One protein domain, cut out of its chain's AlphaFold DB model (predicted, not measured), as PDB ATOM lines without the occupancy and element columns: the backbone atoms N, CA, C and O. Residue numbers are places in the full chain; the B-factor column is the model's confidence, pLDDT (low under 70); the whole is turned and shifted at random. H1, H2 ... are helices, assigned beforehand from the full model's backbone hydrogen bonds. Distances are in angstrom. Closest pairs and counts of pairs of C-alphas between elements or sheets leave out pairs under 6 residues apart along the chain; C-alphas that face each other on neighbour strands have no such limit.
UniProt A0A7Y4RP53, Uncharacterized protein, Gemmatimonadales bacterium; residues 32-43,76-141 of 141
ATOM      1  N   ASP A  32     102.175  95.335  96.445       86.00
ATOM      2  CA  ASP A  32     101.587  94.163  97.106       86.00
ATOM      3  C   ASP A  32     100.103  94.376  97.416       86.00
ATOM      4  O   ASP A  32      99.289  93.506  97.118       86.00
ATOM      5  N   ARG A  33      99.715  95.552  97.925       88.00
ATOM      6  CA  ARG A  33      98.298  95.869  98.188       88.00
ATOM      7  C   ARG A  33      97.467  95.890  96.905       88.00
ATOM      8  O   ARG A  33      96.362  95.348  96.869       88.00
ATOM      9  N   VAL A  34      98.005  96.462  95.828       88.06
ATOM     10  CA  VAL A  34      97.363  96.445  94.506       88.06
ATOM     11  C   VAL A  34      97.229  95.006  94.002       88.06
ATOM     12  O   VAL A  34      96.168  94.635  93.495       88.06
ATOM     13  N   ARG A  35      98.269  94.180  94.153       88.06
ATOM     14  CA  ARG A  35      98.252  92.766  93.755       88.06
ATOM     15  C   ARG A  35      97.198  91.978  94.531       88.06
ATOM     16  O   ARG A  35      96.386  91.298  93.903       88.06
ATOM     17  N   ASP A  36      97.162  92.128  95.852       88.88
ATOM     18  CA  ASP A  36      96.158  91.519  96.728       88.88
ATOM     19  C   ASP A  36      94.746  91.914  96.278       88.88
ATOM     20  O   ASP A  36      93.868  91.062  96.120       88.88
ATOM     21  N   ARG A  37      94.538  93.197  95.959       88.25
ATOM     22  CA  ARG A  37      93.242  93.700  95.494       88.25
ATOM     23  C   ARG A  37      92.840  93.140  94.130       88.25
ATOM     24  O   ARG A  37      91.663  92.856  93.906       88.25
ATOM     25  N   VAL A  38      93.791  92.956  93.214       87.88
ATOM     26  CA  VAL A  38      93.548  92.311  91.912       87.88
ATOM     27  C   VAL A  38      93.185  90.837  92.100       87.88
ATOM     28  O   VAL A  38      92.238  90.366  91.468       87.88
ATOM     29  N   MET A  39      93.868  90.121  92.995       86.88
ATOM     30  CA  MET A  39      93.530  88.734  93.328       86.88
ATOM     31  C   MET A  39      92.124  88.629  93.929       86.88
ATOM     32  O   MET A  39      91.309  87.830  93.467       86.88
ATOM     33  N   GLU A  40      91.793  89.486  94.897       86.19
ATOM     34  CA  GLU A  40      90.463  89.545  95.508       86.19
ATOM     35  C   GLU A  40      89.373  89.868  94.470       86.19
ATOM     36  O   GLU A  40      88.314  89.232  94.439       86.19
ATOM     37  N   ALA A  41      89.645  90.813  93.562       87.25
ATOM     38  CA  ALA A  41      88.753  91.154  92.461       87.25
ATOM     39  C   ALA A  41      88.501  89.960  91.525       87.25
ATOM     40  O   ALA A  41      87.365  89.788  91.069       87.25
ATOM     41  N   GLY A  42      89.523  89.132  91.280       84.38
ATOM     42  CA  GLY A  42      89.422  87.887  90.517       84.38
ATOM     43  C   GLY A  42      88.555  86.841  91.206       84.38
ATOM     44  O   GLY A  42      87.590  86.361  90.612       84.38
ATOM     45  N   LEU A  43      88.794  86.587  92.494       83.50
ATOM     46  CA  LEU A  43      87.961  85.681  93.294       83.50
ATOM     47  C   LEU A  43      86.491  86.132  93.318       83.50
ATOM     48  O   LEU A  43      85.567  85.321  93.225       83.50
ATOM     49  N   GLU A  76      92.610  81.927  81.962       70.69
ATOM     50  CA  GLU A  76      93.228  82.587  83.115       70.69
ATOM     51  C   GLU A  76      93.696  84.020  82.791       70.69
ATOM     52  O   GLU A  76      93.341  84.960  83.501       70.69
ATOM     53  N   ALA A  77      94.311  84.221  81.620       73.19
ATOM     54  CA  ALA A  77      94.707  85.537  81.113       73.19
ATOM     55  C   ALA A  77      93.527  86.518  80.936       73.19
ATOM     56  O   ALA A  77      93.636  87.713  81.220       73.19
ATOM     57  N   THR A  78      92.362  86.038  80.485       79.62
ATOM     58  CA  THR A  78      91.163  86.890  80.385       79.62
ATOM     59  C   THR A  78      90.560  87.207  81.749       79.62
ATOM     60  O   THR A  78      90.006  88.297  81.911       79.62
ATOM     61  N   ARG A  79      90.687  86.309  82.738       81.19
ATOM     62  CA  ARG A  79      90.261  86.577  84.122       81.19
ATOM     63  C   ARG A  79      91.144  87.636  84.757       81.19
ATOM     64  O   ARG A  79      90.613  88.616  85.265       81.19
ATOM     65  N   GLU A  80      92.461  87.501  84.644       84.00
ATOM     66  CA  GLU A  80      93.416  88.490  85.148       84.00
ATOM     67  C   GLU A  80      93.155  89.877  84.543       84.00
ATOM     68  O   GLU A  80      92.988  90.860  85.269       84.00
ATOM     69  N   ALA A  81      92.983  89.959  83.219       84.38
ATOM     70  CA  ALA A  81      92.635  91.209  82.551       84.38
ATOM     71  C   ALA A  81      91.298  91.801  83.046       84.38
ATOM     72  O   ALA A  81      91.155  93.025  83.141       84.38
ATOM     73  N   GLN A  82      90.302  90.968  83.367       86.44
ATOM     74  CA  GLN A  82      89.035  91.427  83.950       86.44
ATOM     75  C   GLN A  82      89.204  91.925  85.388       86.44
ATOM     76  O   GLN A  82      88.638  92.967  85.726       86.44
ATOM     77  N   SER A  83      89.998  91.236  86.205       87.56
ATOM     78  CA  SER A  83      90.344  91.647  87.567       87.56
ATOM     79  C   SER A  83      91.049  93.000  87.569       87.56
ATOM     80  O   SER A  83      90.600  93.927  88.242       87.56
ATOM     81  N   LEU A  84      92.067  93.171  86.719       89.69
ATOM     82  CA  LEU A  84      92.765  94.443  86.518       89.69
ATOM     83  C   LEU A  84      91.793  95.558  86.113       89.69
ATOM     84  O   LEU A  84      91.782  96.641  86.698       89.69
ATOM     85  N   ARG A  85      90.909  95.295  85.141       89.56
ATOM     86  CA  ARG A  85      89.884  96.264  84.713       89.56
ATOM     87  C   ARG A  85      88.906  96.616  85.829       89.56
ATOM     88  O   ARG A  85      88.416  97.746  85.859       89.56
ATOM     89  N   ARG A  86      88.584  95.670  86.711       88.62
ATOM     90  CA  ARG A  86      87.702  95.899  87.857       88.62
ATOM     91  C   ARG A  86      88.360  96.828  88.869       88.62
ATOM     92  O   ARG A  86      87.762  97.856  89.176       88.62
ATOM     93  N   VAL A  87      89.597  96.545  89.283       90.25
ATOM     94  CA  VAL A  87      90.336  97.425  90.204       90.25
ATOM     95  C   VAL A  87      90.536  98.808  89.585       90.25
ATOM     96  O   VAL A  87      90.259  99.815  90.228       90.25
ATOM     97  N   TYR A  88      90.871  98.892  88.294       89.12
ATOM     98  CA  TYR A  88      90.954 100.173  87.582       89.12
ATOM     99  C   TYR A  88      89.657 100.995  87.677       89.12
ATOM    100  O   TYR A  88      89.696 102.214  87.850       89.12
ATOM    101  N   ARG A  89      88.484 100.355  87.566       89.44
ATOM    102  CA  ARG A  89      87.190 101.044  87.711       89.44
ATOM    103  C   ARG A  89      86.965 101.537  89.137       89.44
ATOM    104  O   ARG A  89      86.431 102.633  89.284       89.44
ATOM    105  N   GLU A  90      87.370 100.765  90.142       89.31
ATOM    106  CA  GLU A  90      87.311 101.170  91.554       89.31
ATOM    107  C   GLU A  90      88.188 102.410  91.789       89.31
ATOM    108  O   GLU A  90      87.676 103.445  92.212       89.31
ATOM    109  N   LEU A  91      89.460 102.364  91.374       88.06
ATOM    110  CA  LEU A  91      90.392 103.499  91.445       88.06
ATOM    111  C   LEU A  91      89.845 104.739  90.725       88.06
ATOM    112  O   LEU A  91      89.836 105.851  91.261       88.06
ATOM    113  N   ARG A  92      89.316 104.554  89.510       87.88
ATOM    114  CA  ARG A  92      88.714 105.636  88.724       87.88
ATOM    115  C   ARG A  92      87.489 106.233  89.415       87.88
ATOM    116  O   ARG A  92      87.313 107.448  89.349       87.88
ATOM    117  N   ALA A  93      86.638 105.418  90.033       87.75
ATOM    118  CA  ALA A  93      85.458 105.896  90.749       87.75
ATOM    119  C   ALA A  93      85.858 106.744  91.965       87.75
ATOM    120  O   ALA A  93      85.331 107.846  92.137       87.75
ATOM    121  N   THR A  94      86.844 106.286  92.738       87.62
ATOM    122  CA  THR A  94      87.431 107.034  93.858       87.62
ATOM    123  C   THR A  94      87.986 108.380  93.395       87.62
ATOM    124  O   THR A  94      87.615 109.426  93.931       87.62
ATOM    125  N   TYR A  95      88.777 108.383  92.317       85.44
ATOM    126  CA  TYR A  95      89.312 109.613  91.735       85.44
ATOM    127  C   TYR A  95      88.217 110.568  91.249       85.44
ATOM    128  O   TYR A  95      88.271 111.770  91.499       85.44
ATOM    129  N   GLN A  96      87.197 110.053  90.556       86.56
ATOM    130  CA  GLN A  96      86.085 110.867  90.065       86.56
ATOM    131  C   GLN A  96      85.279 111.484  91.206       86.56
ATOM    132  O   GLN A  96      84.881 112.644  91.095       86.56
ATOM    133  N   ARG A  97      85.057 110.742  92.295       86.81
ATOM    134  CA  ARG A  97      84.388 111.255  93.495       86.81
ATOM    135  C   ARG A  97      85.192 112.397  94.109       86.81
ATOM    136  O   ARG A  97      84.635 113.471  94.304       86.81
ATOM    137  N   HIS A  98      86.493 112.200  94.309       84.44
ATOM    138  CA  HIS A  98      87.382 113.247  94.808       84.44
ATOM    139  C   HIS A  98      87.443 114.465  93.874       84.44
ATOM    140  O   HIS A  98      87.465 115.614  94.308       84.44
ATOM    141  N   ARG A  99      87.442 114.248  92.557       86.25
ATOM    142  CA  ARG A  99      87.428 115.347  91.589       86.25
ATOM    143  C   ARG A  99      86.134 116.154  91.669       86.25
ATOM    144  O   ARG A  99      86.178 117.371  91.549       86.25
ATOM    145  N   ARG A 100      84.989 115.494  91.864       85.38
ATOM    146  CA  ARG A 100      83.700 116.181  92.042       85.38
ATOM    147  C   ARG A 100      83.686 117.047  93.300       85.38
ATOM    148  O   ARG A 100      83.096 118.115  93.255       85.38
ATOM    149  N   THR A 101      84.341 116.617  94.380       84.19
ATOM    150  CA  THR A 101      84.411 117.401  95.624       84.19
ATOM    151  C   THR A 101      85.426 118.539  95.552       84.19
ATOM    152  O   THR A 101      85.181 119.598  96.112       84.19
ATOM    153  N   THR A 102      86.551 118.351  94.856       83.88
ATOM    154  CA  THR A 102      87.643 119.344  94.812       83.88
ATOM    155  C   THR A 102      87.635 120.262  93.592       83.88
ATOM    156  O   THR A 102      88.375 121.240  93.571       83.88
ATOM    157  N   GLY A 103      86.874 119.942  92.541       80.44
ATOM    158  CA  GLY A 103      86.825 120.722  91.296       80.44
ATOM    159  C   GLY A 103      88.130 120.742  90.488       80.44
ATOM    160  O   GLY A 103      88.214 121.433  89.475       80.44
ATOM    161  N   ARG A 104      89.162 119.986  90.893       76.81
ATOM    162  CA  ARG A 104      90.499 120.081  90.289       76.81
ATOM    163  C   ARG A 104      90.563 119.484  88.868       76.81
ATOM    164  O   ARG A 104      89.889 118.489  88.560       76.81
ATOM    165  N   PRO A 105      91.388 120.058  87.976       74.81
ATOM    166  CA  PRO A 105      91.635 119.487  86.659       74.81
ATOM    167  C   PRO A 105      92.424 118.165  86.753       74.81
ATOM    168  O   PRO A 105      93.117 117.918  87.743       74.81
ATOM    169  N   PRO A 106      92.298 117.277  85.747       71.62
ATOM    170  CA  PRO A 106      93.036 116.022  85.707       71.62
ATOM    171  C   PRO A 106      94.539 116.247  85.513       71.62
ATOM    172  O   PRO A 106      94.943 116.970  84.607       71.62
ATOM    173  N   VAL A 107      95.350 115.588  86.343       79.94
ATOM    174  CA  VAL A 107      96.818 115.683  86.304       79.94
ATOM    175  C   VAL A 107      97.371 114.909  85.100       79.94
ATOM    176  O   VAL A 107      96.873 113.811  84.827       79.94
ATOM    177  N   PRO A 108      98.358 115.452  84.361       81.62
ATOM    178  CA  PRO A 108      98.936 114.802  83.183       81.62
ATOM    179  C   PRO A 108      99.551 113.427  83.480       81.62
ATOM    180  O   PRO A 108      99.263 112.490  82.744       81.62
ATOM    181  N   GLU A 109     100.266 113.262  84.594       79.81
ATOM    182  CA  GLU A 109     100.877 111.983  85.010       79.81
ATOM    183  C   GLU A 109      99.842 110.853  85.127       79.81
ATOM    184  O   GLU A 109     100.002 109.761  84.578       79.81
ATOM    185  N   LEU A 110      98.685 111.148  85.732       82.38
ATOM    186  CA  LEU A 110      97.573 110.202  85.797       82.38
ATOM    187  C   LEU A 110      97.041 109.856  84.396       82.38
ATOM    188  O   LEU A 110      96.612 108.727  84.156       82.38
ATOM    189  N   ARG A 111      97.033 110.807  83.452       84.88
ATOM    190  CA  ARG A 111      96.577 110.542  82.076       84.88
ATOM    191  C   ARG A 111      97.518 109.578  81.366       84.88
ATOM    192  O   ARG A 111      97.014 108.714  80.649       84.88
ATOM    193  N   GLU A 112      98.824 109.694  81.579       85.88
ATOM    194  CA  GLU A 112      99.824 108.787  81.010       85.88
ATOM    195  C   GLU A 112      99.675 107.371  81.565       85.88
ATOM    196  O   GLU A 112      99.528 106.430  80.783       85.88
ATOM    197  N   ALA A 113      99.570 107.221  82.888       84.94
ATOM    198  CA  ALA A 113      99.359 105.919  83.523       84.94
ATOM    199  C   ALA A 113      98.040 105.259  83.065       84.94
ATOM    200  O   ALA A 113      97.994 104.077  82.713       84.94
ATOM    201  N   VAL A 114      96.959 106.044  82.959       87.44
ATOM    202  CA  VAL A 114      95.672 105.584  82.406       87.44
ATOM    203  C   VAL A 114      95.797 105.184  80.936       87.44
ATOM    204  O   VAL A 114      95.160 104.222  80.500       87.44
ATOM    205  N   HIS A 115      96.566 105.927  80.147       87.69
ATOM    206  CA  HIS A 115      96.764 105.634  78.735       87.69
ATOM    207  C   HIS A 115      97.600 104.362  78.535       87.69
ATOM    208  O   HIS A 115      97.219 103.521  77.719       87.69
ATOM    209  N   ALA A 116      98.653 104.171  79.332       86.88
ATOM    210  CA  ALA A 116      99.430 102.936  79.380       86.88
ATOM    211  C   ALA A 116      98.534 101.734  79.720       86.88
ATOM    212  O   ALA A 116      98.495 100.765  78.962       86.88
ATOM    213  N   PHE A 117      97.696 101.855  80.757       88.00
ATOM    214  CA  PHE A 117      96.745 100.805  81.136       88.00
ATOM    215  C   PHE A 117      95.728 100.482  80.027       88.00
ATOM    216  O   PHE A 117      95.345  99.329  79.837       88.00
ATOM    217  N   LYS A 118      95.270 101.489  79.273       86.56
ATOM    218  CA  LYS A 118      94.349 101.282  78.142       86.56
ATOM    219  C   LYS A 118      95.004 100.570  76.959       86.56
ATOM    220  O   LYS A 118      94.307  99.827  76.273       86.56
ATOM    221  N   ARG A 119      96.296 100.814  76.711       88.00
ATOM    222  CA  ARG A 119      97.067 100.142  75.652       88.00
ATOM    223  C   ARG A 119      97.384  98.694  76.017       88.00
ATOM    224  O   ARG A 119      97.244  97.818  75.172       88.00
ATOM    225  N   GLY A 120      97.759  98.450  77.268       84.56
ATOM    226  CA  GLY A 120      98.056  97.124  77.797       84.56
ATOM    227  C   GLY A 120      97.718  97.063  79.285       84.56
ATOM    228  O   GLY A 120      98.482  97.599  80.089       84.56
ATOM    229  N   PRO A 121      96.585  96.450  79.683       86.31
ATOM    230  CA  PRO A 121      96.223  96.358  81.089       86.31
ATOM    231  C   PRO A 121      97.259  95.491  81.805       86.31
ATOM    232  O   PRO A 121      97.355  94.296  81.553       86.31
ATOM    233  N   SER A 122      98.037  96.115  82.680       88.81
ATOM    234  CA  SER A 122      99.108  95.476  83.439       88.81
ATOM    235  C   SER A 122      99.064  95.938  84.890       88.81
ATOM    236  O   SER A 122      98.514  97.003  85.195       88.81
ATOM    237  N   LEU A 123      99.662  95.146  85.781       86.69
ATOM    238  CA  LEU A 123      99.803  95.510  87.187       86.69
ATOM    239  C   LEU A 123     100.595  96.816  87.336       86.69
ATOM    240  O   LEU A 123     100.142  97.718  88.027       86.69
ATOM    241  N   THR A 124     101.708  96.969  86.616       86.88
ATOM    242  CA  THR A 124     102.582  98.152  86.692       86.88
ATOM    243  C   THR A 124     101.857  99.447  86.327       86.88
ATOM    244  O   THR A 124     101.946 100.432  87.055       86.88
ATOM    245  N   SER A 125     101.069  99.451  85.243       87.44
ATOM    246  CA  SER A 125     100.272 100.635  84.884       87.44
ATOM    247  C   SER A 125      99.187 100.946  85.918       87.44
ATOM    248  O   SER A 125      98.783 102.097  86.060       87.44
ATOM    249  N   LEU A 126      98.697  99.930  86.633       88.19
ATOM    250  CA  LEU A 126      97.701 100.093  87.685       88.19
ATOM    251  C   LEU A 126      98.324 100.606  88.990       88.19
ATOM    252  O   LEU A 126      97.706 101.434  89.655       88.19
ATOM    253  N   VAL A 127      99.552 100.181  89.305       89.25
ATOM    254  CA  VAL A 127     100.349 100.703  90.425       89.25
ATOM    255  C   VAL A 127     100.611 102.194  90.245       89.25
ATOM    256  O   VAL A 127     100.313 102.937  91.165       89.25
ATOM    257  N   GLY A 128     101.012 102.667  89.059       86.06
ATOM    258  CA  GLY A 128     101.210 104.111  88.837       86.06
ATOM    259  C   GLY A 128      99.931 104.952  89.012       86.06
ATOM    260  O   GLY A 128      99.972 106.094  89.458       86.06
ATOM    261  N   ILE A 129      98.753 104.385  88.715       86.69
ATOM    262  CA  ILE A 129      97.464 105.038  89.015       86.69
ATOM    263  C   ILE A 129      97.186 105.028  90.522       86.69
ATOM    264  O   ILE A 129      96.631 105.992  91.050       86.69
ATOM    265  N   ALA A 130      97.504 103.923  91.193       87.31
ATOM    266  CA  ALA A 130      97.295 103.762  92.622       87.31
ATOM    267  C   ALA A 130      98.234 104.666  93.434       87.31
ATOM    268  O   ALA A 130      97.773 105.274  94.388       87.31
ATOM    269  N   GLU A 131      99.481 104.840  93.005       88.75
ATOM    270  CA  GLU A 131     100.493 105.704  93.628       88.75
ATOM    271  C   GLU A 131     100.005 107.149  93.673       88.75
ATOM    272  O   GLU A 131      99.876 107.741  94.738       88.75
ATOM    273  N   PHE A 132      99.521 107.651  92.537       84.44
ATOM    274  CA  PHE A 132      98.909 108.974  92.465       84.44
ATOM    275  C   PHE A 132      97.701 109.152  93.411       84.44
ATOM    276  O   PHE A 132      97.397 110.262  93.863       84.44
ATOM    277  N   LEU A 133      96.944 108.081  93.671       85.44
ATOM    278  CA  LEU A 133      95.817 108.116  94.604       85.44
ATOM    279  C   LEU A 133      96.266 107.972  96.060       85.44
ATOM    280  O   LEU A 133      95.628 108.562  96.931       85.44
ATOM    281  N   GLU A 134      97.343 107.232  96.314       86.38
ATOM    282  CA  GLU A 134      97.983 107.094  97.620       86.38
ATOM    283  C   GLU A 134      98.584 108.416  98.095       86.38
ATOM    284  O   GLU A 134      98.289 108.841  99.210       86.38
ATOM    285  N   ASP A 135      99.306 109.121  97.222       85.06
ATOM    286  CA  ASP A 135      99.902 110.434  97.512       85.06
ATOM    287  C   ASP A 135      98.863 111.476  97.945       85.06
ATOM    288  O   ASP A 135      99.159 112.448  98.638       85.06
ATOM    289  N   ARG A 136      97.608 111.282  97.530       79.88
ATOM    290  CA  ARG A 136      96.471 112.134  97.900       79.88
ATOM    291  C   ARG A 136      95.619 111.556  99.027       79.88
ATOM    292  O   ARG A 136      94.546 112.094  99.303       79.88
ATOM    293  N   SER A 137      96.062 110.454  99.627       82.44
ATOM    294  CA  SER A 137      95.360 109.696 100.667       82.44
ATOM    295  C   SER A 137      93.920 109.337 100.269       82.44
ATOM    296  O   SER A 137      93.002 109.352 101.086       82.44
ATOM    297  N   LEU A 138      93.705 109.056  98.979       80.94
ATOM    298  CA  LEU A 138      92.396 108.703  98.418       80.94
ATOM    299  C   LEU A 138      92.144 107.198  98.427       80.94
ATOM    300  O   LEU A 138      91.004 106.771  98.237       80.94
ATOM    301  N   LEU A 139      93.187 106.395  98.625       82.12
ATOM    302  CA  LEU A 139      93.058 104.961  98.824       82.12
ATOM    303  C   LEU A 139      92.617 104.674 100.258       82.12
ATOM    304  O   LEU A 139      93.214 105.150 101.215       82.12
ATOM    305  N   ALA A 140      91.536 103.908 100.382       74.06
ATOM    306  CA  ALA A 140      90.948 103.530 101.665       74.06
ATOM    307  C   ALA A 140      91.410 102.142 102.152       74.06
ATOM    308  O   ALA A 140      90.844 101.627 103.113       74.06
ATOM    309  N   TRP A 141      92.364 101.519 101.455       71.50
ATOM    310  CA  TRP A 141      92.849 100.158 101.692       71.50
ATOM    311  C   TRP A 141      94.376 100.083 101.639       71.50
ATOM    312  O   TRP A 141      95.003 100.917 100.946       71.50
TER     313      TRP A 141
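AT A GLANCE: This is residues 32 to 43 and 76 to 141 of the 141 residues of an uncharacterized protein of Gemmatimonadales bacterium (UniProt A0A7Y4RP53). One long helix, H2, makes the longest axis, and the shorter helical hairpin of H3 and H4 packs along it through H4; the centres of H2, H3 and H4 make a triangle. H1 crosses H2 and H4 steeply on the side away from H3, and the last turn of H2 with the start of its link, residues 99 to 105, sticks out at one end. The printed part has 78 residues with four named helices, H1, H2, H3 and H4 in that order along the chain, and no named strand, so its class is all helix. It is compact, with a radius of gyration of the C-alphas of 12.3 A, and its elongated outline spans 39 by 25 by 18 A.

IN THESE COORDINATES: The printed part begins with H1, residues 32 to 43, from C-alpha 32 at (101.587, 94.163, 97.106) over 16.5 A. After the cut comes H2, residues 76 to 102, which is 39.0 A long and has its last C-alpha at (87.643, 119.344, 94.812). H3 holds residues 108 to 119 and is 16.6 A long. H4 holds residues 123 to 134, is 15.7 A long and ends with C-alpha 134 at (97.983, 107.094, 97.620). Residues 135 to 141 follow with no named element.

HOW THE PARTS SIT: H4 is the hub and touches the three other helices. It touches H2 at a shallow tilt of 20 degrees, the same way, using residues 84 to 95 of H2 alone; the closest C-alphas are those of Tyr 88 and Leu 126, 6.7 A apart. H3 and H4 form a helical hairpin, opposite ways at a shallow tilt of 27 degrees, with the C-alphas of Phe 117 and Ser 125 closest at 5.1 A. H1 touches H4 with residues 34 to 35 alone, at a steep tilt of 65 degrees, opposite ways; the closest C-alphas, of Val 34 and Val 127, are 6.6 A apart. Residues 37 to 42 of H1 touch residues 79 to 87 of H2 at a steep tilt of 64 degrees, opposite ways, with the C-alphas of Gly 42 and Ser 83 closest at 4.9 A. H2 and H3 are near each other, and H1 and H3 are apart. In H1, H2 and H3 every O i to N i+4 pair is within hydrogen-bond range; in H4 7 of 8 are.

THE WHOLE: The two C-alphas farthest apart, those of Glu 76 and Gly 103, are 39.5 A from each other. Residues 44 to 75 are not printed, and C-alphas 43 and 76 stand 11.9 A apart across this cut between H1 and H2. The links H2 to H3 and H3 to H4 are tight. The mean pLDDT of the printed part is 84.8, and no printed residue is under 70. Trp 141 is the chain's last residue.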